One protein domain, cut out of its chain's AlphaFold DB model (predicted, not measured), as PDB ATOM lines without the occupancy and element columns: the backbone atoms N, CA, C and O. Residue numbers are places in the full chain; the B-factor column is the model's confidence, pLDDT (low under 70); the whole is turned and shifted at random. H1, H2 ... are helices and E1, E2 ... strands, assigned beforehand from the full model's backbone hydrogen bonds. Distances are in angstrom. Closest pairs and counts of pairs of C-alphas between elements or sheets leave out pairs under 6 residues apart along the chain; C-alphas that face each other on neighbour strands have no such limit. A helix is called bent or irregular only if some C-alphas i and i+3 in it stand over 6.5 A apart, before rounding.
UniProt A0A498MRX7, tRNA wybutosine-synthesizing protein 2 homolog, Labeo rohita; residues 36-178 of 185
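Overview. This is residues 36 to 178 of the 185 residues of the protein "tRNA wybutosine-synthesizing protein 2 homolog" of Labeo rohita (UniProt A0A498MRX7). The parts follow one another along an elongated body: a small end of H1 beside the hairpin E1 and E2, then the hairpin E3 and E4, then helix H4 packed between E4 and a three-stranded parallel sheet, E5, E6, E7. H3 packs on the same face of that sheet as H4, H2 packs on H3, and the short H5 is at the other end of the long axis. The printed part has 143 residues, with five named helices and seven named strands in the order H1 E1 E2 E3 E4 H2 E5 H3 E6 H4 E7 H5; the class is mixed, helices and strands. It is compact, with a radius of gyration of the C-alphas of 16.4 A, and spans 54 by 31 by 24 A.

Along the chain. Find C-alpha 36 at (20.180, -36.253, 37.956); from there H1 runs 14.3 A to residue 45. Next come E1, residues 50 to 53, and E2, 66 to 70. E3, 75 to 80, runs 16.5 A and E4, 83 to 88, runs 16.7 A. H2, 96 to 106, is irregular: C-alphas 97 and 100 are 8.0 A apart. Then follow E5, 114 to 117, H3, 126 to 131, and E6, 137 to 142, 16.2 A long. H4 starts at C-alpha 145, (-10.741, -30.400, 54.458), and runs 18.5 A to residue 157. E7 is residues 164 to 168; H5, 171 to 177, ends at (-30.906, -26.654, 55.742).

Arrangement. Look first at Trp 38 of H1 and Leu 70 of E2, whose C-alphas, the closest of the two elements, are 6.4 A apart. E1 and E2 are antiparallel, with N 52 and O 67 at 2.8 A. E3 and E4 are antiparallel, with N 78 and O 85 at 2.8 A. E4 and H4 come closest at the C-alphas of Phe 87 and Ala 150, 5.3 A. H2 and H3 touch at Ala 106 and Pro 128, C-alphas 5.3 A apart, at a steep tilt of 49 degrees. E5 and E6 are parallel, with N 117 and O 139 at 2.8 A; so are E6 and E7, with N 167 and O 140 at 2.8 A. E5, H3, E6 and E6, H4, E7 are strand-helix-strand units, two parallel neighbour strands with a helix between, with right-handed crossovers. H3 is over E6 at a height over the sheet of 9.0 A, and H4 on the same face at 9.9 A; H5 is on the opposite face. In H1, H3 and H4 every O i to N i+4 pair is within hydrogen-bond range; H2 has 5 of 7, and H5 1 of 3 beside 3 of 4 O i to N i+3 pairs.

Size, cuts and confidence. The two C-alphas farthest apart, of Glu 36 and Gly 178, are 55.6 A apart. The printed part has no cut, and the long link is E1 to E2, 12 residues. Mean pLDDT of the printed part is 90.7; residues 175 to 178 are under 70.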
ATOM      1  N   GLU A  36      19.443 -37.080  38.920       86.69
ATOM      2  CA  GLU A  36      20.180 -36.253  37.956       86.69
ATOM      3  C   GLU A  36      19.316 -35.819  36.766       86.69
ATOM      4  O   GLU A  36      19.372 -34.660  36.353       86.69
ATOM      5  N   PHE A  37      18.452 -36.706  36.260       90.44
ATOM      6  CA  PHE A  37      17.558 -36.384  35.149       90.44
ATOM      7  C   PHE A  37      16.574 -35.276  35.536       90.44
ATOM      8  O   PHE A  37      16.473 -34.256  34.851       90.44
ATOM      9  N   TRP A  38      15.875 -35.436  36.664       88.81
ATOM     10  CA  TRP A  38      14.907 -34.439  37.125       88.81
ATOM     11  C   TRP A  38      15.576 -33.114  37.490       88.81
ATOM     12  O   TRP A  38      14.998 -32.055  37.251       88.81
ATOM     13  N   THR A  39      16.818 -33.158  37.975       90.12
ATOM     14  CA  THR A  39      17.636 -31.960  38.198       90.12
ATOM     15  C   THR A  39      17.904 -31.218  36.885       90.12
ATOM     16  O   THR A  39      17.666 -30.012  36.811       90.12
ATOM     17  N   ALA A  40      18.310 -31.921  35.824       91.94
ATOM     18  CA  ALA A  40      18.543 -31.319  34.508       91.94
ATOM     19  C   ALA A  40      17.257 -30.730  33.893       91.94
ATOM     20  O   ALA A  40      17.268 -29.620  33.347       91.94
ATOM     21  N   VAL A  41      16.122 -31.428  34.026       90.94
ATOM     22  CA  VAL A  41      14.807 -30.922  33.594       90.94
ATOM     23  C   VAL A  41      14.442 -29.645  34.355       90.94
ATOM     24  O   VAL A  41      14.028 -28.659  33.743       90.94
ATOM     25  N   ALA A  42      14.624 -29.633  35.677       89.94
ATOM     26  CA  ALA A  42      14.314 -28.482  36.517       89.94
ATOM     27  C   ALA A  42      15.169 -27.259  36.150       89.94
ATOM     28  O   ALA A  42      14.628 -26.166  35.968       89.94
ATOM     29  N   GLN A  43      16.475 -27.459  35.940       90.62
ATOM     30  CA  GLN A  43      17.397 -26.421  35.473       90.62
ATOM     31  C   GLN A  43      16.973 -25.850  34.115       90.62
ATOM     32  O   GLN A  43      16.870 -24.634  33.967       90.62
ATOM     33  N   THR A  44      16.644 -26.716  33.152       92.31
ATOM     34  CA  THR A  44      16.213 -26.307  31.804       92.31
ATOM     35  C   THR A  44      14.924 -25.482  31.839       92.31
ATOM     36  O   THR A  44      14.774 -24.501  31.115       92.31
ATOM     37  N   LEU A  45      13.977 -25.860  32.699       88.75
ATOM     38  CA  LEU A  45      12.705 -25.151  32.851       88.75
ATOM     39  C   LEU A  45      12.806 -23.898  33.734       88.75
ATOM     40  O   LEU A  45      11.827 -23.138  33.800       88.75
ATOM     41  N   GLY A  46      13.948 -23.691  34.400       90.19
ATOM     42  CA  GLY A  46      14.183 -22.614  35.358       90.19
ATOM     43  C   GLY A  46      13.348 -22.749  36.634       90.19
ATOM     44  O   GLY A  46      12.895 -21.743  37.176       90.19
ATOM     45  N   VAL A  47      13.081 -23.977  37.087       88.69
ATOM     46  CA  VAL A  47      12.261 -24.263  38.277       88.69
ATOM     47  C   VAL A  47      13.078 -24.982  39.349       88.69
ATOM     48  O   VAL A  47      14.042 -25.673  39.050       88.69
ATOM     49  N   LYS A  48      12.682 -24.832  40.618       89.00
ATOM     50  CA  LYS A  48      13.341 -25.495  41.761       89.00
ATOM     51  C   LYS A  48      12.707 -26.833  42.142       89.00
ATOM     52  O   LYS A  48      13.309 -27.617  42.866       89.00
ATOM     53  N   ARG A  49      11.458 -27.051  41.729       91.69
ATOM     54  CA  ARG A  49      10.631 -28.188  42.137       91.69
ATOM     55  C   ARG A  49       9.898 -28.753  40.935       91.69
ATOM     56  O   ARG A  49       9.469 -27.992  40.066       91.69
ATOM     57  N   LEU A  50       9.744 -30.070  40.914       90.25
ATOM     58  CA  LEU A  50       9.004 -30.795  39.888       90.25
ATOM     59  C   LEU A  50       8.053 -31.780  40.548       90.25
ATOM     60  O   LEU A  50       8.421 -32.476  41.493       90.25
ATOM     61  N   ALA A  51       6.847 -31.864  40.006       89.50
ATOM     62  CA  ALA A  51       5.846 -32.827  40.418       89.50
ATOM     63  C   ALA A  51       5.208 -33.453  39.179       89.50
ATOM     64  O   ALA A  51       4.940 -32.769  38.190       89.50
ATOM     65  N   GLN A  52       4.959 -34.756  39.240       86.62
ATOM     66  CA  GLN A  52       4.178 -35.479  38.249       86.62
ATOM     67  C   GLN A  52       2.729 -35.543  38.712       86.62
ATOM     68  O   GLN A  52       2.451 -36.061  39.791       86.62
ATOM     69  N   ILE A  53       1.810 -35.077  37.871       83.25
ATOM     70  CA  ILE A  53       0.369 -35.199  38.095       83.25
ATOM     71  C   ILE A  53      -0.140 -36.362  37.241       83.25
ATOM     72  O   ILE A  53       0.052 -36.381  36.025       83.25
ATOM     73  N   LYS A  54      -0.769 -37.352  37.874       81.69
ATOM     74  CA  LYS A  54      -1.431 -38.479  37.206       81.69
ATOM     75  C   LYS A  54      -2.927 -38.197  37.051       81.69
ATOM     76  O   LYS A  54      -3.433 -37.151  37.457       81.69
ATOM     77  N   LYS A  55      -3.651 -39.139  36.439       77.50
ATOM     78  CA  LYS A  55      -5.112 -39.072  36.348       77.50
ATOM     79  C   LYS A  55      -5.691 -38.907  37.757       77.50
ATOM     80  O   LYS A  55      -5.371 -39.694  38.639       77.50
ATOM     81  N   ILE A  56      -6.515 -37.879  37.933       77.12
ATOM     82  CA  ILE A  56      -7.229 -37.601  39.182       77.12
ATOM     83  C   ILE A  56      -8.037 -38.843  39.585       77.12
ATOM     84  O   ILE A  56      -8.616 -39.499  38.708       77.12
ATOM     85  N   SER A  57      -8.064 -39.177  40.877       75.06
ATOM     86  CA  SER A  57      -8.856 -40.307  41.362       75.06
ATOM     87  C   SER A  57     -10.347 -40.100  41.085       75.06
ATOM     88  O   SER A  57     -10.846 -38.981  40.988       75.06
ATOM     89  N   GLN A  58     -11.067 -41.209  40.927       77.69
ATOM     90  CA  GLN A  58     -12.527 -41.213  40.771       77.69
ATOM     91  C   GLN A  58     -13.253 -41.315  42.120       77.69
ATOM     92  O   GLN A  58     -14.385 -41.784  42.185       77.69
ATOM     93  N   ASP A  59     -12.593 -40.912  43.202       74.75
ATOM     94  CA  ASP A  59     -13.243 -40.743  44.495       74.75
ATOM     95  C   ASP A  59     -14.158 -39.508  44.474       74.75
ATOM     96  O   ASP A  59     -14.072 -38.666  43.576       74.75
ATOM     97  N   GLY A  60     -15.035 -39.384  45.476       70.38
ATOM     98  CA  GLY A  60     -15.897 -38.206  45.611       70.38
ATOM     99  C   GLY A  60     -15.084 -36.906  45.599       70.38
ATOM    100  O   GLY A  60     -15.408 -35.984  44.860       70.38
ATOM    101  N   TYR A  61     -13.956 -36.870  46.312       71.06
ATOM    102  CA  TYR A  61     -13.113 -35.678  46.444       71.06
ATOM    103  C   TYR A  61     -12.331 -35.280  45.192       71.06
ATOM    104  O   TYR A  61     -11.794 -34.172  45.152       71.06
ATOM    105  N   ARG A  62     -12.253 -36.149  44.175       74.50
ATOM    106  CA  ARG A  62     -11.366 -35.964  43.020       74.50
ATOM    107  C   ARG A  62      -9.923 -35.702  43.468       74.50
ATOM    108  O   ARG A  62      -9.282 -34.755  43.004       74.50
ATOM    109  N   THR A  63      -9.432 -36.530  44.389       78.19
ATOM    110  CA  THR A  63      -8.105 -36.391  44.994       78.19
ATOM    111  C   THR A  63      -7.014 -36.370  43.909       78.19
ATOM    112  O   THR A  63      -6.967 -37.230  43.015       78.19
ATOM    113  N   PRO A  64      -6.130 -35.360  43.910       81.12
ATOM    114  CA  PRO A  64      -5.066 -35.281  42.925       81.12
ATOM    115  C   PRO A  64      -4.029 -36.377  43.206       81.12
ATOM    116  O   PRO A  64      -3.524 -36.518  44.315       81.12
ATOM    117  N   ILE A  65      -3.678 -37.162  42.187       83.88
ATOM    118  CA  ILE A  65      -2.601 -38.150  42.301       83.88
ATOM    119  C   ILE A  65      -1.309 -37.466  41.865       83.88
ATOM    120  O   ILE A  65      -1.031 -37.368  40.668       83.88
ATOM    121  N   VAL A  66      -0.538 -36.972  42.834       86.75
ATOM    122  CA  VAL A  66       0.688 -36.204  42.582       86.75
ATOM    123  C   VAL A  66       1.887 -36.847  43.258       86.75
ATOM    124  O   VAL A  66       1.827 -37.256  44.412       86.75
ATOM    125  N   THR A  67       2.996 -36.928  42.530       87.38
ATOM    126  CA  THR A  67       4.279 -37.415  43.043       87.38
ATOM    127  C   THR A  67       5.328 -36.333  42.852       87.38
ATOM    128  O   THR A  67       5.560 -35.896  41.724       87.38
ATOM    129  N   MET A  68       5.966 -35.894  43.938       89.75
ATOM    130  CA  MET A  68       7.116 -34.994  43.847       89.75
ATOM    131  C   MET A  68       8.282 -35.745  43.200       89.75
ATOM    132  O   MET A  68       8.652 -36.829  43.641       89.75
ATOM    133  N   LEU A  69       8.822 -35.183  42.122       89.19
ATOM    134  CA  LEU A  69       9.972 -35.719  41.386       89.19
ATOM    135  C   LEU A  69      11.276 -35.030  41.803       89.19
ATOM    136  O   LEU A  69      12.347 -35.621  41.709       89.19
ATOM    137  N   LEU A  70      11.178 -33.770  42.238       88.19
ATOM    138  CA  LEU A  70      12.292 -32.975  42.741       88.19
ATOM    139  C   LEU A  70      11.787 -31.948  43.767       88.19
ATOM    140  O   LEU A  70      10.866 -31.179  43.466       88.19
ATOM    141  N   GLY A  71      12.446 -31.902  44.928       88.12
ATOM    142  CA  GLY A  71      12.159 -30.996  46.044       88.12
ATOM    143  C   GLY A  71      11.136 -31.539  47.049       88.12
ATOM    144  O   GLY A  71      10.251 -32.312  46.695       88.12
ATOM    145  N   ASP A  72      11.246 -31.083  48.300       87.62
ATOM    146  CA  ASP A  72      10.587 -31.733  49.449       87.62
ATOM    147  C   ASP A  72       9.233 -31.124  49.841       87.62
ATOM    148  O   ASP A  72       8.531 -31.646  50.702       87.62
ATOM    149  N   SER A  73       8.849 -30.004  49.222       91.94
ATOM    150  CA  SER A  73       7.595 -29.308  49.526       91.94
ATOM    151  C   SER A  73       6.629 -29.356  48.350       91.94
ATOM    152  O   SER A  73       6.976 -28.957  47.235       91.94
ATOM    153  N   SER A  74       5.394 -29.766  48.623       91.62
ATOM    154  CA  SER A  74       4.247 -29.735  47.709       91.62
ATOM    155  C   SER A  74       3.409 -28.454  47.823       91.62
ATOM    156  O   SER A  74       2.495 -28.237  47.029       91.62
ATOM    157  N   TYR A  75       3.711 -27.579  48.788       94.06
ATOM    158  CA  TYR A  75       2.977 -26.331  48.973       94.06
ATOM    159  C   TYR A  75       3.424 -25.280  47.957       94.06
ATOM    160  O   TYR A  75       4.623 -25.011  47.802       94.06
ATOM    161  N   VAL A  76       2.480 -24.681  47.243       93.19
ATOM    162  CA  VAL A  76       2.760 -23.721  46.174       93.19
ATOM    163  C   VAL A  76       1.950 -22.451  46.350       93.19
ATOM    164  O   VAL A  76       0.838 -22.474  46.868       93.19
ATOM    165  N   THR A  77       2.505 -21.356  45.838       93.88
ATOM    166  CA  THR A  77       1.785 -20.111  45.600       93.88
ATOM    167  C   THR A  77       1.635 -19.939  44.096       93.88
ATOM    168  O   THR A  77       2.626 -19.797  43.378       93.88
ATOM    169  N   HIS A  78       0.400 -19.944  43.615       91.31
ATOM    170  CA  HIS A  78       0.048 -19.625  42.242       91.31
ATOM    171  C   HIS A  78      -0.581 -18.233  42.188       91.31
ATOM    172  O   HIS A  78      -1.369 -17.875  43.056       91.31
ATOM    173  N   ILE A  79      -0.232 -17.436  41.181       91.62
ATOM    174  CA  ILE A  79      -0.818 -16.110  40.983       91.62
ATOM    175  C   ILE A  79      -1.444 -16.084  39.599       91.62
ATOM    176  O   ILE A  79      -0.751 -16.336  38.614       91.62
ATOM    177  N   ASP A  80      -2.730 -15.754  39.542       89.88
ATOM    178  CA  ASP A  80      -3.456 -15.559  38.293       89.88
ATOM    179  C   ASP A  80      -4.324 -14.309  38.378       89.88
ATOM    180  O   ASP A  80      -5.029 -14.118  39.364       89.88
ATOM    181  N   ASN A  81      -4.242 -13.450  37.362       90.12
ATOM    182  CA  ASN A  81      -4.930 -12.158  37.307       90.12
ATOM    183  C   ASN A  81      -4.914 -11.400  38.657       90.12
ATOM    184  O   ASN A  81      -5.955 -11.028  39.189       90.12
ATOM    185  N   HIS A  82      -3.725 -11.248  39.252       93.06
ATOM    186  CA  HIS A  82      -3.494 -10.613  40.562       93.06
ATOM    187  C   HIS A  82      -4.122 -11.298  41.792       93.06
ATOM    188  O   HIS A  82      -3.926 -10.815  42.903       93.06
ATOM    189  N   ILE A  83      -4.783 -12.446  41.632       95.06
ATOM    190  CA  ILE A  83      -5.279 -13.275  42.734       95.06
ATOM    191  C   ILE A  83      -4.206 -14.290  43.114       95.06
ATOM    192  O   ILE A  83      -3.660 -14.988  42.255       95.06
ATOM    193  N   ARG A  84      -3.913 -14.390  44.411       95.88
ATOM    194  CA  ARG A  84      -2.972 -15.364  44.968       95.88
ATOM    195  C   ARG A  84      -3.711 -16.606  45.468       95.88
ATOM    196  O   ARG A  84      -4.671 -16.496  46.217       95.88
ATOM    197  N   TYR A  85      -3.216 -17.782  45.106       95.69
ATOM    198  CA  TYR A  85      -3.711 -19.082  45.549       95.69
ATOM    199  C   TYR A  85      -2.565 -19.843  46.211       95.69
ATOM    200  O   TYR A  85      -1.582 -20.179  45.556       95.69
ATOM    201  N   GLU A  86      -2.683 -20.124  47.498       96.69
ATOM    202  CA  GLU A  86      -1.756 -20.932  48.281       96.69
ATOM    203  C   GLU A  86      -2.411 -22.270  48.640       96.69
ATOM    204  O   GLU A  86      -3.508 -22.309  49.201       96.69
ATOM    205  N   PHE A  87      -1.777 -23.383  48.266       95.31
ATOM    206  CA  PHE A  87      -2.323 -24.723  48.490       95.31
ATOM    207  C   PHE A  87      -1.261 -25.817  48.355       95.31
ATOM    208  O   PHE A  87      -0.187 -25.612  47.790       95.31
ATOM    209  N   ASP A  88      -1.589 -27.007  48.855       93.88
ATOM    210  CA  ASP A  88      -0.796 -28.218  48.666       93.88
ATOM    211  C   ASP A  88      -1.258 -28.956  47.400       93.88
ATOM    212  O   ASP A  88      -2.392 -29.441  47.332       93.88
ATOM    213  N   VAL A  89      -0.383 -29.064  46.394       91.12
ATOM    214  CA  VAL A  89      -0.726 -29.702  45.106       91.12
ATOM    215  C   VAL A  89      -1.025 -31.196  45.228       91.12
ATOM    216  O   VAL A  89      -1.629 -31.770  44.328       91.12
ATOM    217  N   THR A  90      -0.603 -31.839  46.321       90.50
ATOM    218  CA  THR A  90      -0.860 -33.267  46.574       90.50
ATOM    219  C   THR A  90      -2.208 -33.520  47.238       90.50
ATOM    220  O   THR A  90      -2.649 -34.664  47.293       90.50
ATOM    221  N   LYS A  91      -2.879 -32.466  47.718       91.44
ATOM    222  CA  LYS A  91      -4.129 -32.574  48.484       91.44
ATOM    223  C   LYS A  91      -5.296 -31.845  47.839       91.44
ATOM    224  O   LYS A  91      -6.444 -32.247  48.013       91.44
ATOM    225  N   CYS A  92      -5.015 -30.792  47.075       91.31
ATOM    226  CA  CYS A  92      -6.032 -29.949  46.465       91.31
ATOM    227  C   CYS A  92      -5.974 -30.029  44.939       91.31
ATOM    228  O   CYS A  92      -4.914 -29.867  44.330       91.31
ATOM    229  N   MET A  93      -7.130 -30.240  44.307       84.69
ATOM    230  CA  MET A  93      -7.236 -30.212  42.851       84.69
ATOM    231  C   MET A  93      -7.025 -28.786  42.329       84.69
ATOM    232  O   MET A  93      -7.592 -27.826  42.848       84.69
ATOM    233  N   PHE A  94      -6.224 -28.656  41.274       83.31
ATOM    234  CA  PHE A  94      -6.010 -27.401  40.566       83.31
ATOM    235  C   PHE A  94      -5.892 -27.658  39.062       83.31
ATOM    236  O   PHE A  94      -5.151 -28.542  38.630       83.31
ATOM    237  N   SER A  95      -6.596 -26.865  38.253       77.88
ATOM    238  CA  SER A  95      -6.521 -26.928  36.792       77.88
ATOM    239  C   SER A  95      -6.126 -25.569  36.239       77.88
ATOM    240  O   SER A  95      -6.872 -24.609  36.377       77.88
ATOM    241  N   SER A  96      -4.986 -25.475  35.554       72.44
ATOM    242  CA  SER A  96      -4.586 -24.226  34.888       72.44
ATOM    243  C   SER A  96      -5.386 -23.944  33.607       72.44
ATOM    244  O   SER A  96      -5.283 -22.857  33.049       72.44
ATOM    245  N   GLY A  97      -6.143 -24.925  33.100       74.38
ATOM    246  CA  GLY A  97      -6.778 -24.876  31.778       74.38
ATOM    247  C   GLY A  97      -7.988 -23.947  31.675       74.38
ATOM    248  O   GLY A  97      -8.414 -23.639  30.569       74.38
ATOM    249  N   ASN A  98      -8.521 -23.463  32.800       79.19
ATOM    250  CA  ASN A  98      -9.753 -22.668  32.815       79.19
ATOM    251  C   ASN A  98      -9.475 -21.155  32.872       79.19
ATOM    252  O   ASN A  98     -10.248 -20.414  33.474       79.19
ATOM    253  N   ILE A  99      -8.353 -20.684  32.316       83.25
ATOM    254  CA  ILE A  99      -7.998 -19.255  32.357       83.25
ATOM    255  C   ILE A  99      -9.036 -18.387  31.637       83.25
ATOM    256  O   ILE A  99      -9.464 -17.378  32.185       83.25
ATOM    257  N   THR A 100      -9.518 -18.825  30.470       87.25
ATOM    258  CA  THR A 100     -10.565 -18.127  29.708       87.25
ATOM    259  C   THR A 100     -11.829 -17.939  30.539       87.25
ATOM    260  O   THR A 100     -12.404 -16.857  30.554       87.25
ATOM    261  N   GLU A 101     -12.223 -18.970  31.285       90.00
ATOM    262  CA  GLU A 101     -13.429 -18.927  32.106       90.00
ATOM    263  C   GLU A 101     -13.265 -18.030  33.336       90.00
ATOM    264  O   GLU A 101     -14.173 -17.279  33.687       90.00
ATOM    265  N   LYS A 102     -12.076 -18.024  33.949       87.94
ATOM    266  CA  LYS A 102     -11.764 -17.086  35.035       87.94
ATOM    267  C   LYS A 102     -11.785 -15.637  34.564       87.94
ATOM    268  O   LYS A 102     -12.298 -14.786  35.280       87.94
ATOM    269  N   LEU A 103     -11.270 -15.358  33.364       90.12
ATOM    270  CA  LEU A 103     -11.341 -14.025  32.762       90.12
ATOM    271  C   LEU A 103     -12.785 -13.631  32.432       90.12
ATOM    272  O   LEU A 103     -13.165 -12.485  32.653       90.12
ATOM    273  N   ARG A 104     -13.608 -14.581  31.968       94.31
ATOM    274  CA  ARG A 104     -15.039 -14.360  31.723       94.31
ATOM    275  C   ARG A 104     -15.773 -13.976  33.011       94.31
ATOM    276  O   ARG A 104     -16.466 -12.967  33.020       94.31
ATOM    277  N   ILE A 105     -15.578 -14.721  34.100       92.88
ATOM    278  CA  ILE A 105     -16.166 -14.397  35.412       92.88
ATOM    279  C   ILE A 105     -15.649 -13.051  35.927       92.88
ATOM    280  O   ILE A 105     -16.439 -12.229  36.372       92.88
ATOM    281  N   ALA A 106     -14.346 -12.789  35.813       92.06
ATOM    282  CA  ALA A 106     -13.750 -11.524  36.239       92.06
ATOM    283  C   ALA A 106     -14.278 -10.298  35.467       92.06
ATOM    284  O   ALA A 106     -14.104  -9.179  35.936       92.06
ATOM    285  N   SER A 107     -14.899 -10.497  34.298       94.12
ATOM    286  CA  SER A 107     -15.504  -9.425  33.494       94.12
ATOM    287  C   SER A 107     -16.943  -9.077  33.883       94.12
ATOM    288  O   SER A 107     -17.509  -8.131  33.338       94.12
ATOM    289  N   PHE A 108     -17.552  -9.843  34.789       95.06
ATOM    290  CA  PHE A 108     -18.892  -9.562  35.284       95.06
ATOM    291  C   PHE A 108     -18.917  -8.357  36.224       95.06
ATOM    292  O   PHE A 108     -17.914  -8.022  36.846       95.06
ATOM    293  N   ASP A 109     -20.094  -7.750  36.355       96.69
ATOM    294  CA  ASP A 109     -20.419  -6.868  37.471       96.69
ATOM    295  C   ASP A 109     -21.476  -7.567  38.325       96.69
ATOM    296  O   ASP A 109     -22.622  -7.733  37.914       96.69
ATOM    297  N   CYS A 110     -21.048  -8.052  39.482       97.19
ATOM    298  CA  CYS A 110     -21.869  -8.705  40.494       97.19
ATOM    299  C   CYS A 110     -22.027  -7.805  41.729       97.19
ATOM    300  O   CYS A 110     -22.318  -8.298  42.817       97.19
ATOM    301  N   SER A 111     -21.804  -6.493  41.597       96.44
ATOM    302  CA  SER A 111     -22.015  -5.550  42.697       96.44
ATOM    303  C   SER A 111     -23.462  -5.641  43.192       96.44
ATOM    304  O   SER A 111     -24.393  -5.478  42.411       96.44
ATOM    305  N   GLY A 112     -23.660  -5.892  44.487       95.69
ATOM    306  CA  GLY A 112     -24.997  -6.102  45.060       95.69
ATOM    307  C   GLY A 112     -25.438  -7.569  45.112       95.69
ATOM    308  O   GLY A 112     -26.355  -7.881  45.864       95.69
ATOM    309  N   GLU A 113     -24.766  -8.469  44.395       97.75
ATOM    310  CA  GLU A 113     -25.195  -9.860  44.242       97.75
ATOM    311  C   GLU A 113     -24.577 -10.796  45.287       97.75
ATOM    312  O   GLU A 113     -23.398 -10.675  45.648       97.75
ATOM    313  N   THR A 114     -25.357 -11.800  45.694       97.81
ATOM    314  CA  THR A 114     -24.884 -12.953  46.471       97.81
ATOM    315  C   THR A 114     -24.715 -14.154  45.546       97.81
ATOM    316  O   THR A 114     -25.655 -14.579  44.877       97.81
ATOM    317  N   VAL A 115     -23.512 -14.730  45.509       97.69
ATOM    318  CA  VAL A 115     -23.176 -15.869  44.639       97.69
ATOM    319  C   VAL A 115     -23.022 -17.144  45.467       97.69
ATOM    320  O   VAL A 115     -22.515 -17.117  46.585       97.69
ATOM    321  N   VAL A 116     -23.416 -18.285  44.902       97.38
ATOM    322  CA  VAL A 116     -23.190 -19.604  45.504       97.38
ATOM    323  C   VAL A 116     -22.218 -20.401  44.636       97.38
ATOM    324  O   VAL A 116     -22.498 -20.680  43.472       97.38
ATOM    325  N   ASP A 117     -21.082 -20.789  45.212       97.00
ATOM    326  CA  ASP A 117     -20.090 -21.677  44.601       97.00
ATOM    327  C   ASP A 117     -20.192 -23.059  45.262       97.00
ATOM    328  O   ASP A 117     -19.757 -23.257  46.394       97.00
ATOM    329  N   LEU A 118     -20.813 -24.022  44.575       95.81
ATOM    330  CA  LEU A 118     -21.102 -25.351  45.135       95.81
ATOM    331  C   LEU A 118     -19.891 -26.301  45.156       95.81
ATOM    332  O   LEU A 118     -19.999 -27.402  45.704       95.81
ATOM    333  N   TYR A 119     -18.774 -25.901  44.539       94.06
ATOM    334  CA  TYR A 119     -17.561 -26.709  44.374       94.06
ATOM    335  C   TYR A 119     -16.316 -25.816  44.450       94.06
ATOM    336  O   TYR A 119     -15.508 -25.763  43.515       94.06
ATOM    337  N   ALA A 120     -16.180 -25.087  45.556       95.56
ATOM    338  CA  ALA A 120     -15.261 -23.960  45.650       95.56
ATOM    339  C   ALA A 120     -13.778 -24.353  45.548       95.56
ATOM    340  O   ALA A 120     -12.945 -23.558  45.083       95.56
ATOM    341  N   GLY A 121     -13.416 -25.571  45.964       95.81
ATOM    342  CA  GLY A 121     -12.034 -26.022  46.020       95.81
ATOM    343  C   GLY A 121     -11.194 -25.070  46.864       95.81
ATOM    344  O   GLY A 121     -11.544 -24.719  47.983       95.81
ATOM    345  N   ILE A 122     -10.087 -24.597  46.293       96.75
ATOM    346  CA  ILE A 122      -9.197 -23.611  46.927       96.75
ATOM    347  C   ILE A 122      -9.659 -22.151  46.741       96.75
ATOM    348  O   ILE A 122      -8.883 -21.226  46.991       96.75
ATOM    349  N   GLY A 123     -10.877 -21.938  46.232       96.19
ATOM    350  CA  GLY A 123     -11.425 -20.636  45.842       96.19
ATOM    351  C   GLY A 123     -11.261 -20.310  44.362       96.19
ATOM    352  O   GLY A 123     -11.124 -19.142  44.001       96.19
ATOM    353  N   TYR A 124     -11.240 -21.334  43.505       91.31
ATOM    354  CA  TYR A 124     -10.860 -21.206  42.094       91.31
ATOM    355  C   TYR A 124     -11.755 -20.228  41.310       91.31
ATOM    356  O   TYR A 124     -11.236 -19.432  40.527       91.31
ATOM    357  N   PHE A 125     -13.073 -20.258  41.542       94.88
ATOM    358  CA  PHE A 125     -14.034 -19.296  40.979       94.88
ATOM    359  C   PHE A 125     -14.573 -18.311  42.019       94.88
ATOM    360  O   PHE A 125     -14.786 -17.145  41.686       94.88
ATOM    361  N   THR A 126     -14.689 -18.739  43.278       97.69
ATOM    362  CA  THR A 126     -14.998 -17.874  44.426       97.69
ATOM    363  C   THR A 126     -14.170 -16.577  44.433       97.69
ATOM    364  O   THR A 126     -14.728 -15.488  44.548       97.69
ATOM    365  N   LEU A 127     -12.840 -16.654  44.271       97.81
ATOM    366  CA  LEU A 127     -11.980 -15.466  44.345       97.81
ATOM    367  C   LEU A 127     -12.161 -14.511  43.153       97.81
ATOM    368  O   LEU A 127     -12.277 -13.313  43.401       97.81
ATOM    369  N   PRO A 128     -12.234 -14.968  41.885       97.25
ATOM    370  CA  PRO A 128     -12.625 -14.104  40.770       97.25
ATOM    371  C   PRO A 128     -13.944 -13.350  40.986       97.25
ATOM    372  O   PRO A 128     -13.993 -12.153  40.695       97.25
ATOM    373  N   TYR A 129     -14.976 -14.006  41.537       98.25
ATOM    374  CA  TYR A 129     -16.246 -13.344  41.859       98.25
ATOM    375  C   TYR A 129     -16.080 -12.234  42.905       98.25
ATOM    376  O   TYR A 129     -16.623 -11.143  42.748       98.25
ATOM    377  N   LEU A 130     -15.294 -12.484  43.953       98.44
ATOM    378  CA  LEU A 130     -15.082 -11.524  45.040       98.44
ATOM    379  C   LEU A 130     -14.174 -10.354  44.650       98.44
ATOM    380  O   LEU A 130     -14.469  -9.203  44.984       98.44
ATOM    381  N   VAL A 131     -13.050 -10.648  43.995       98.06
ATOM    382  CA  VAL A 131     -11.973  -9.681  43.731       98.06
ATOM    383  C   VAL A 131     -12.277  -8.831  42.503       98.06
ATOM    384  O   VAL A 131     -12.121  -7.615  42.559       98.06
ATOM    385  N   HIS A 132     -12.716  -9.455  41.406       97.75
ATOM    386  CA  HIS A 132     -12.878  -8.768  40.120       97.75
ATOM    387  C   HIS A 132     -14.332  -8.454  39.807       97.75
ATOM    388  O   HIS A 132     -14.637  -7.305  39.500       97.75
ATOM    389  N   ALA A 133     -15.230  -9.435  39.957       97.62
ATOM    390  CA  ALA A 133     -16.653  -9.224  39.685       97.62
ATOM    391  C   ALA A 133     -17.389  -8.466  40.801       97.62
ATOM    392  O   ALA A 133     -18.540  -8.090  40.626       97.62
ATOM    393  N   LYS A 134     -16.735  -8.225  41.946       98.06
ATOM    394  CA  LYS A 134     -17.267  -7.450  43.079       98.06
ATOM    395  C   LYS A 134     -18.581  -7.983  43.663       98.06
ATOM    396  O   LYS A 134     -19.372  -7.196  44.170       98.06
ATOM    397  N   ALA A 135     -18.779  -9.305  43.657       98.44
ATOM    398  CA  ALA A 135     -19.882  -9.928  44.392       98.44
ATOM    399  C   ALA A 135     -19.941  -9.392  45.834       98.44
ATOM    400  O   ALA A 135     -18.900  -9.291  46.499       98.44
ATOM    401  N   SER A 136     -21.135  -9.035  46.308       98.31
ATOM    402  CA  SER A 136     -21.324  -8.550  47.680       98.31
ATOM    403  C   SER A 136     -20.967  -9.632  48.686       98.31
ATOM    404  O   SER A 136     -20.257  -9.359  49.651       98.31
ATOM    405  N   HIS A 137     -21.412 -10.862  48.420       98.62
ATOM    406  CA  HIS A 137     -21.124 -12.021  49.253       98.62
ATOM    407  C   HIS A 137     -21.016 -13.298  48.418       98.62
ATOM    408  O   HIS A 137     -21.672 -13.435  47.383       98.62
ATOM    409  N   VAL A 138     -20.207 -14.256  48.869       98.56
ATOM    410  CA  VAL A 138     -20.144 -15.600  48.279       98.56
ATOM    411  C   VAL A 138     -20.350 -16.671  49.344       98.56
ATOM    412  O   VAL A 138     -19.659 -16.700  50.359       98.56
ATOM    413  N   HIS A 139     -21.259 -17.609  49.090       98.06
ATOM    414  CA  HIS A 139     -21.352 -18.859  49.839       98.06
ATOM    415  C   HIS A 139     -20.572 -19.949  49.105       98.06
ATOM    416  O   HIS A 139     -20.973 -20.394  48.031       98.06
ATOM    417  N   ALA A 140     -19.455 -20.377  49.684       98.12
ATOM    418  CA  ALA A 140     -18.533 -21.331  49.081       98.12
ATOM    419  C   ALA A 140     -18.640 -22.696  49.774       98.12
ATOM    420  O   ALA A 140     -18.246 -22.838  50.929       98.12
ATOM    421  N   CYS A 141     -19.163 -23.703  49.076       97.25
ATOM    422  CA  CYS A 141     -19.251 -25.076  49.568       97.25
ATOM    423  C   CYS A 141     -18.012 -25.873  49.151       97.25
ATOM    424  O   CYS A 141     -17.662 -25.919  47.969       97.25
ATOM    425  N   GLU A 142     -17.375 -26.533  50.113       95.56
ATOM    426  CA  GLU A 142     -16.236 -27.414  49.859       95.56
ATOM    427  C   GLU A 142     -16.160 -28.512  50.924       95.56
ATOM    428  O   GLU A 142     -16.242 -28.249  52.120       95.56
ATOM    429  N   TRP A 143     -15.980 -29.763  50.507       93.81
ATOM    430  CA  TRP A 143     -15.957 -30.911  51.419       93.81
ATOM    431  C   TRP A 143     -14.566 -31.475  51.708       93.81
ATOM    432  O   TRP A 143     -14.403 -32.189  52.697       93.81
ATOM    433  N   ASN A 144     -13.562 -31.189  50.875       93.62
ATOM    434  CA  ASN A 144     -12.188 -31.608  51.095       93.62
ATOM    435  C   ASN A 144     -11.581 -30.690  52.168       93.62
ATOM    436  O   ASN A 144     -11.397 -29.494  51.921       93.62
ATOM    437  N   PRO A 145     -11.222 -31.219  53.349       95.00
ATOM    438  CA  PRO A 145     -10.741 -30.400  54.458       95.00
ATOM    439  C   PRO A 145      -9.430 -29.660  54.149       95.00
ATOM    440  O   PRO A 145      -9.205 -28.574  54.684       95.00
ATOM    441  N   ASP A 146      -8.560 -30.201  53.292       96.00
ATOM    442  CA  ASP A 146      -7.341 -29.502  52.870       96.00
ATOM    443  C   ASP A 146      -7.663 -28.341  51.915       96.00
ATOM    444  O   ASP A 146      -7.057 -27.270  52.013       96.00
ATOM    445  N   ALA A 147      -8.668 -28.512  51.051       96.38
ATOM    446  CA  ALA A 147      -9.151 -27.451  50.173       96.38
ATOM    447  C   ALA A 147      -9.863 -26.342  50.959       96.38
ATOM    448  O   ALA A 147      -9.596 -25.175  50.695       96.38
ATOM    449  N   VAL A 148     -10.658 -26.678  51.984       97.88
ATOM    450  CA  VAL A 148     -11.268 -25.698  52.905       97.88
ATOM    451  C   VAL A 148     -10.203 -24.833  53.577       97.88
ATOM    452  O   VAL A 148     -10.300 -23.606  53.555       97.88
ATOM    453  N   LYS A 149      -9.150 -25.450  54.129       98.31
ATOM    454  CA  LYS A 149      -8.038 -24.711  54.755       98.31
ATOM    455  C   LYS A 149      -7.348 -23.784  53.754       98.31
ATOM    456  O   LYS A 149      -7.054 -22.633  54.078       98.31
ATOM    457  N   ALA A 150      -7.105 -24.273  52.539       98.25
ATOM    458  CA  ALA A 150      -6.528 -23.471  51.465       98.25
ATOM    459  C   ALA A 150      -7.455 -22.317  51.050       98.25
ATOM    460  O   ALA A 150      -6.994 -21.190  50.923       98.25
ATOM    461  N   LEU A 151      -8.760 -22.553  50.899       98.50
ATOM    462  CA  LEU A 151      -9.754 -21.527  50.586       98.50
ATOM    463  C   LEU A 151      -9.778 -20.429  51.652       98.50
ATOM    464  O   LEU A 151      -9.668 -19.257  51.310       98.50
ATOM    465  N   GLN A 152      -9.848 -20.787  52.934       98.69
ATOM    466  CA  GLN A 152      -9.825 -19.821  54.038       98.69
ATOM    467  C   GLN A 152      -8.555 -18.963  54.014       98.69
ATOM    468  O   GLN A 152      -8.628 -17.735  54.083       98.69
ATOM    469  N   ARG A 153      -7.390 -19.598  53.838       98.50
ATOM    470  CA  ARG A 153      -6.103 -18.914  53.650       98.50
ATOM    471  C   ARG A 153      -6.146 -17.972  52.444       98.50
ATOM    472  O   ARG A 153      -5.701 -16.830  52.542       98.50
ATOM    473  N   ASN A 154      -6.701 -18.425  51.326       98.62
ATOM    474  CA  ASN A 154      -6.747 -17.655  50.089       98.62
ATOM    475  C   ASN A 154      -7.694 -16.457  50.183       98.62
ATOM    476  O   ASN A 154      -7.363 -15.381  49.694       98.62
ATOM    477  N   LEU A 155      -8.827 -16.590  50.866       98.75
ATOM    478  CA  LEU A 155      -9.704 -15.459  51.165       98.75
ATOM    479  C   LEU A 155      -8.956 -14.383  51.972       98.75
ATOM    480  O   LEU A 155      -9.048 -13.199  51.646       98.75
ATOM    481  N   GLN A 156      -8.155 -14.798  52.961       98.69
ATOM    482  CA  GLN A 156      -7.399 -13.879  53.820       98.69
ATOM    483  C   GLN A 156      -6.302 -13.144  53.050       98.69
ATOM    484  O   GLN A 156      -6.226 -11.919  53.099       98.69
ATOM    485  N   ILE A 157      -5.454 -13.867  52.310       98.38
ATOM    486  CA  ILE A 157      -4.322 -13.251  51.590       98.38
ATOM    487  C   ILE A 157      -4.761 -12.338  50.439       98.38
ATOM    488  O   ILE A 157      -3.964 -11.507  50.009       98.38
ATOM    489  N   ASN A 158      -5.991 -12.498  49.936       98.44
ATOM    490  CA  ASN A 158      -6.582 -11.611  48.931       98.44
ATOM    491  C   ASN A 158      -7.493 -10.532  49.545       98.44
ATOM    492  O   ASN A 158      -8.042  -9.729  48.798       98.44
ATOM    493  N   GLY A 159      -7.649 -10.487  50.875       98.38
ATOM    494  CA  GLY A 159      -8.393  -9.433  51.570       98.38
ATOM    495  C   GLY A 159      -9.904  -9.445  51.319       98.38
ATOM    496  O   GLY A 159     -10.499  -8.381  51.211       98.38
ATOM    497  N   VAL A 160     -10.512 -10.628  51.178       98.56
ATOM    498  CA  VAL A 160     -11.954 -10.787  50.887       98.56
ATOM    499  C   VAL A 160     -12.658 -11.782  51.818       98.56
ATOM    500  O   VAL A 160     -13.726 -12.299  51.499       98.56
ATOM    501  N   SER A 161     -12.044 -12.105  52.960       98.44
ATOM    502  CA  SER A 161     -12.599 -13.047  53.944       98.44
ATOM    503  C   SER A 161     -13.921 -12.608  54.554       98.44
ATOM    504  O   SER A 161     -14.723 -13.458  54.913       98.44
ATOM    505  N   ASP A 162     -14.142 -11.306  54.677       98.25
ATOM    506  CA  ASP A 162     -15.356 -10.697  55.219       98.25
ATOM    507  C   ASP A 162     -16.581 -10.878  54.310       98.25
ATOM    508  O   ASP A 162     -17.708 -10.856  54.793       98.25
ATOM    509  N   ARG A 163     -16.363 -11.121  53.013       98.50
ATOM    510  CA  ARG A 163     -17.416 -11.280  51.995       98.50
ATOM    511  C   ARG A 163     -17.644 -12.730  51.568       98.50
ATOM    512  O   ARG A 163     -18.185 -12.985  50.494       98.50
ATOM    513  N   CYS A 164     -17.179 -13.706  52.345       98.69
ATOM    514  CA  CYS A 164     -17.332 -15.114  51.989       98.69
ATOM    515  C   CYS A 164     -17.646 -15.992  53.198       98.69
ATOM    516  O   CYS A 164     -16.901 -16.013  54.176       98.69
ATOM    517  N   THR A 165     -18.712 -16.784  53.099       98.44
ATOM    518  CA  THR A 165     -19.014 -17.851  54.058       98.44
ATOM    519  C   THR A 165     -18.581 -19.186  53.471       98.44
ATOM    520  O   THR A 165     -19.095 -19.613  52.436       98.44
ATOM    521  N   VAL A 166     -17.653 -19.865  54.148       98.06
ATOM    522  CA  VAL A 166     -17.201 -21.205  53.759       98.06
ATOM    523  C   VAL A 166     -18.052 -22.257  54.458       98.06
ATOM    524  O   VAL A 166     -18.023 -22.374  55.682       98.06
ATOM    525  N   HIS A 167     -18.765 -23.051  53.669       96.69
ATOM    526  CA  HIS A 167     -19.572 -24.170  54.132       96.69
ATOM    527  C   HIS A 167     -18.798 -25.468  53.929       96.69
ATOM    528  O   HIS A 167     -18.688 -25.982  52.814       96.69
ATOM    529  N   GLN A 168     -18.227 -25.992  55.014       95.56
ATOM    530  CA  GLN A 168     -17.506 -27.255  54.960       95.56
ATOM    531  C   GLN A 168     -18.487 -28.432  54.937       95.56
ATOM    532  O   GLN A 168     -19.173 -28.685  55.926       95.56
ATOM    533  N   GLY A 169     -18.516 -29.187  53.839       92.62
ATOM    534  CA  GLY A 169     -19.353 -30.381  53.722       92.62
ATOM    535  C   GLY A 169     -19.878 -30.641  52.314       92.62
ATOM    536  O   GLY A 169     -19.591 -29.910  51.368       92.62
ATOM    537  N   ASP A 170     -20.641 -31.724  52.180       89.19
ATOM    538  CA  ASP A 170     -21.318 -32.073  50.931       89.19
ATOM    539  C   ASP A 170     -22.423 -31.052  50.637       89.19
ATOM    540  O   ASP A 170     -23.361 -30.894  51.425       89.19
ATOM    541  N   ASN A 171     -22.347 -30.382  49.485       89.12
ATOM    542  CA  ASN A 171     -23.332 -29.375  49.097       89.12
ATOM    543  C   ASN A 171     -24.775 -29.922  49.071       89.12
ATOM    544  O   ASN A 171     -25.712 -29.186  49.367       89.12
ATOM    545  N   ARG A 172     -24.972 -31.225  48.829       86.88
ATOM    546  CA  ARG A 172     -26.301 -31.861  48.820       86.88
ATOM    547  C   ARG A 172     -26.943 -31.900  50.200       86.88
ATOM    548  O   ARG A 172     -28.165 -31.971  50.290       86.88
ATOM    549  N   GLN A 173     -26.127 -31.907  51.250       84.25
ATOM    550  CA  GLN A 173     -26.572 -31.900  52.642       84.25
ATOM    551  C   GLN A 173     -26.720 -30.465  53.146       84.25
ATOM    552  O   GLN A 173     -27.708 -30.145  53.797       84.25
ATOM    553  N   LEU A 174     -25.782 -29.590  52.776       77.69
ATOM    554  CA  LEU A 174     -25.779 -28.182  53.179       77.69
ATOM    555  C   LEU A 174     -26.998 -27.416  52.643       77.69
ATOM    556  O   LEU A 174     -27.573 -26.598  53.352       77.69
ATOM    557  N   LEU A 175     -27.447 -27.721  51.423       68.69
ATOM    558  CA  LEU A 175     -28.600 -27.053  50.810       68.69
ATOM    559  C   LEU A 175     -29.957 -27.472  51.402       68.69
ATOM    560  O   LEU A 175     -30.940 -26.759  51.217       68.69
ATOM    561  N   GLN A 176     -30.037 -28.598  52.120       60.19
ATOM    562  CA  GLN A 176     -31.288 -29.056  52.743       60.19
ATOM    563  C   GLN A 176     -31.644 -28.274  54.016       60.19
ATOM    564  O   GLN A 176     -32.788 -28.331  54.455       60.19
ATOM    565  N   GLY A 177     -30.689 -27.526  54.584       57.12
ATOM    566  CA  GLY A 177     -30.906 -26.654  55.742       57.12
ATOM    567  C   GLY A 177     -31.365 -25.234  55.398       57.12
ATOM    568  O   GLY A 177     -31.646 -24.470  56.310       57.12
ATOM    569  N   GLY A 178     -31.448 -24.877  54.109       49.84
ATOM    570  CA  GLY A 178     -31.577 -23.484  53.682       49.84
ATOM    571  C   GLY A 178     -30.271 -22.711  53.893       49.84
ATOM    572  O   GLY A 178     -29.527 -22.941  54.842       49.84
TER     573      GLY A 178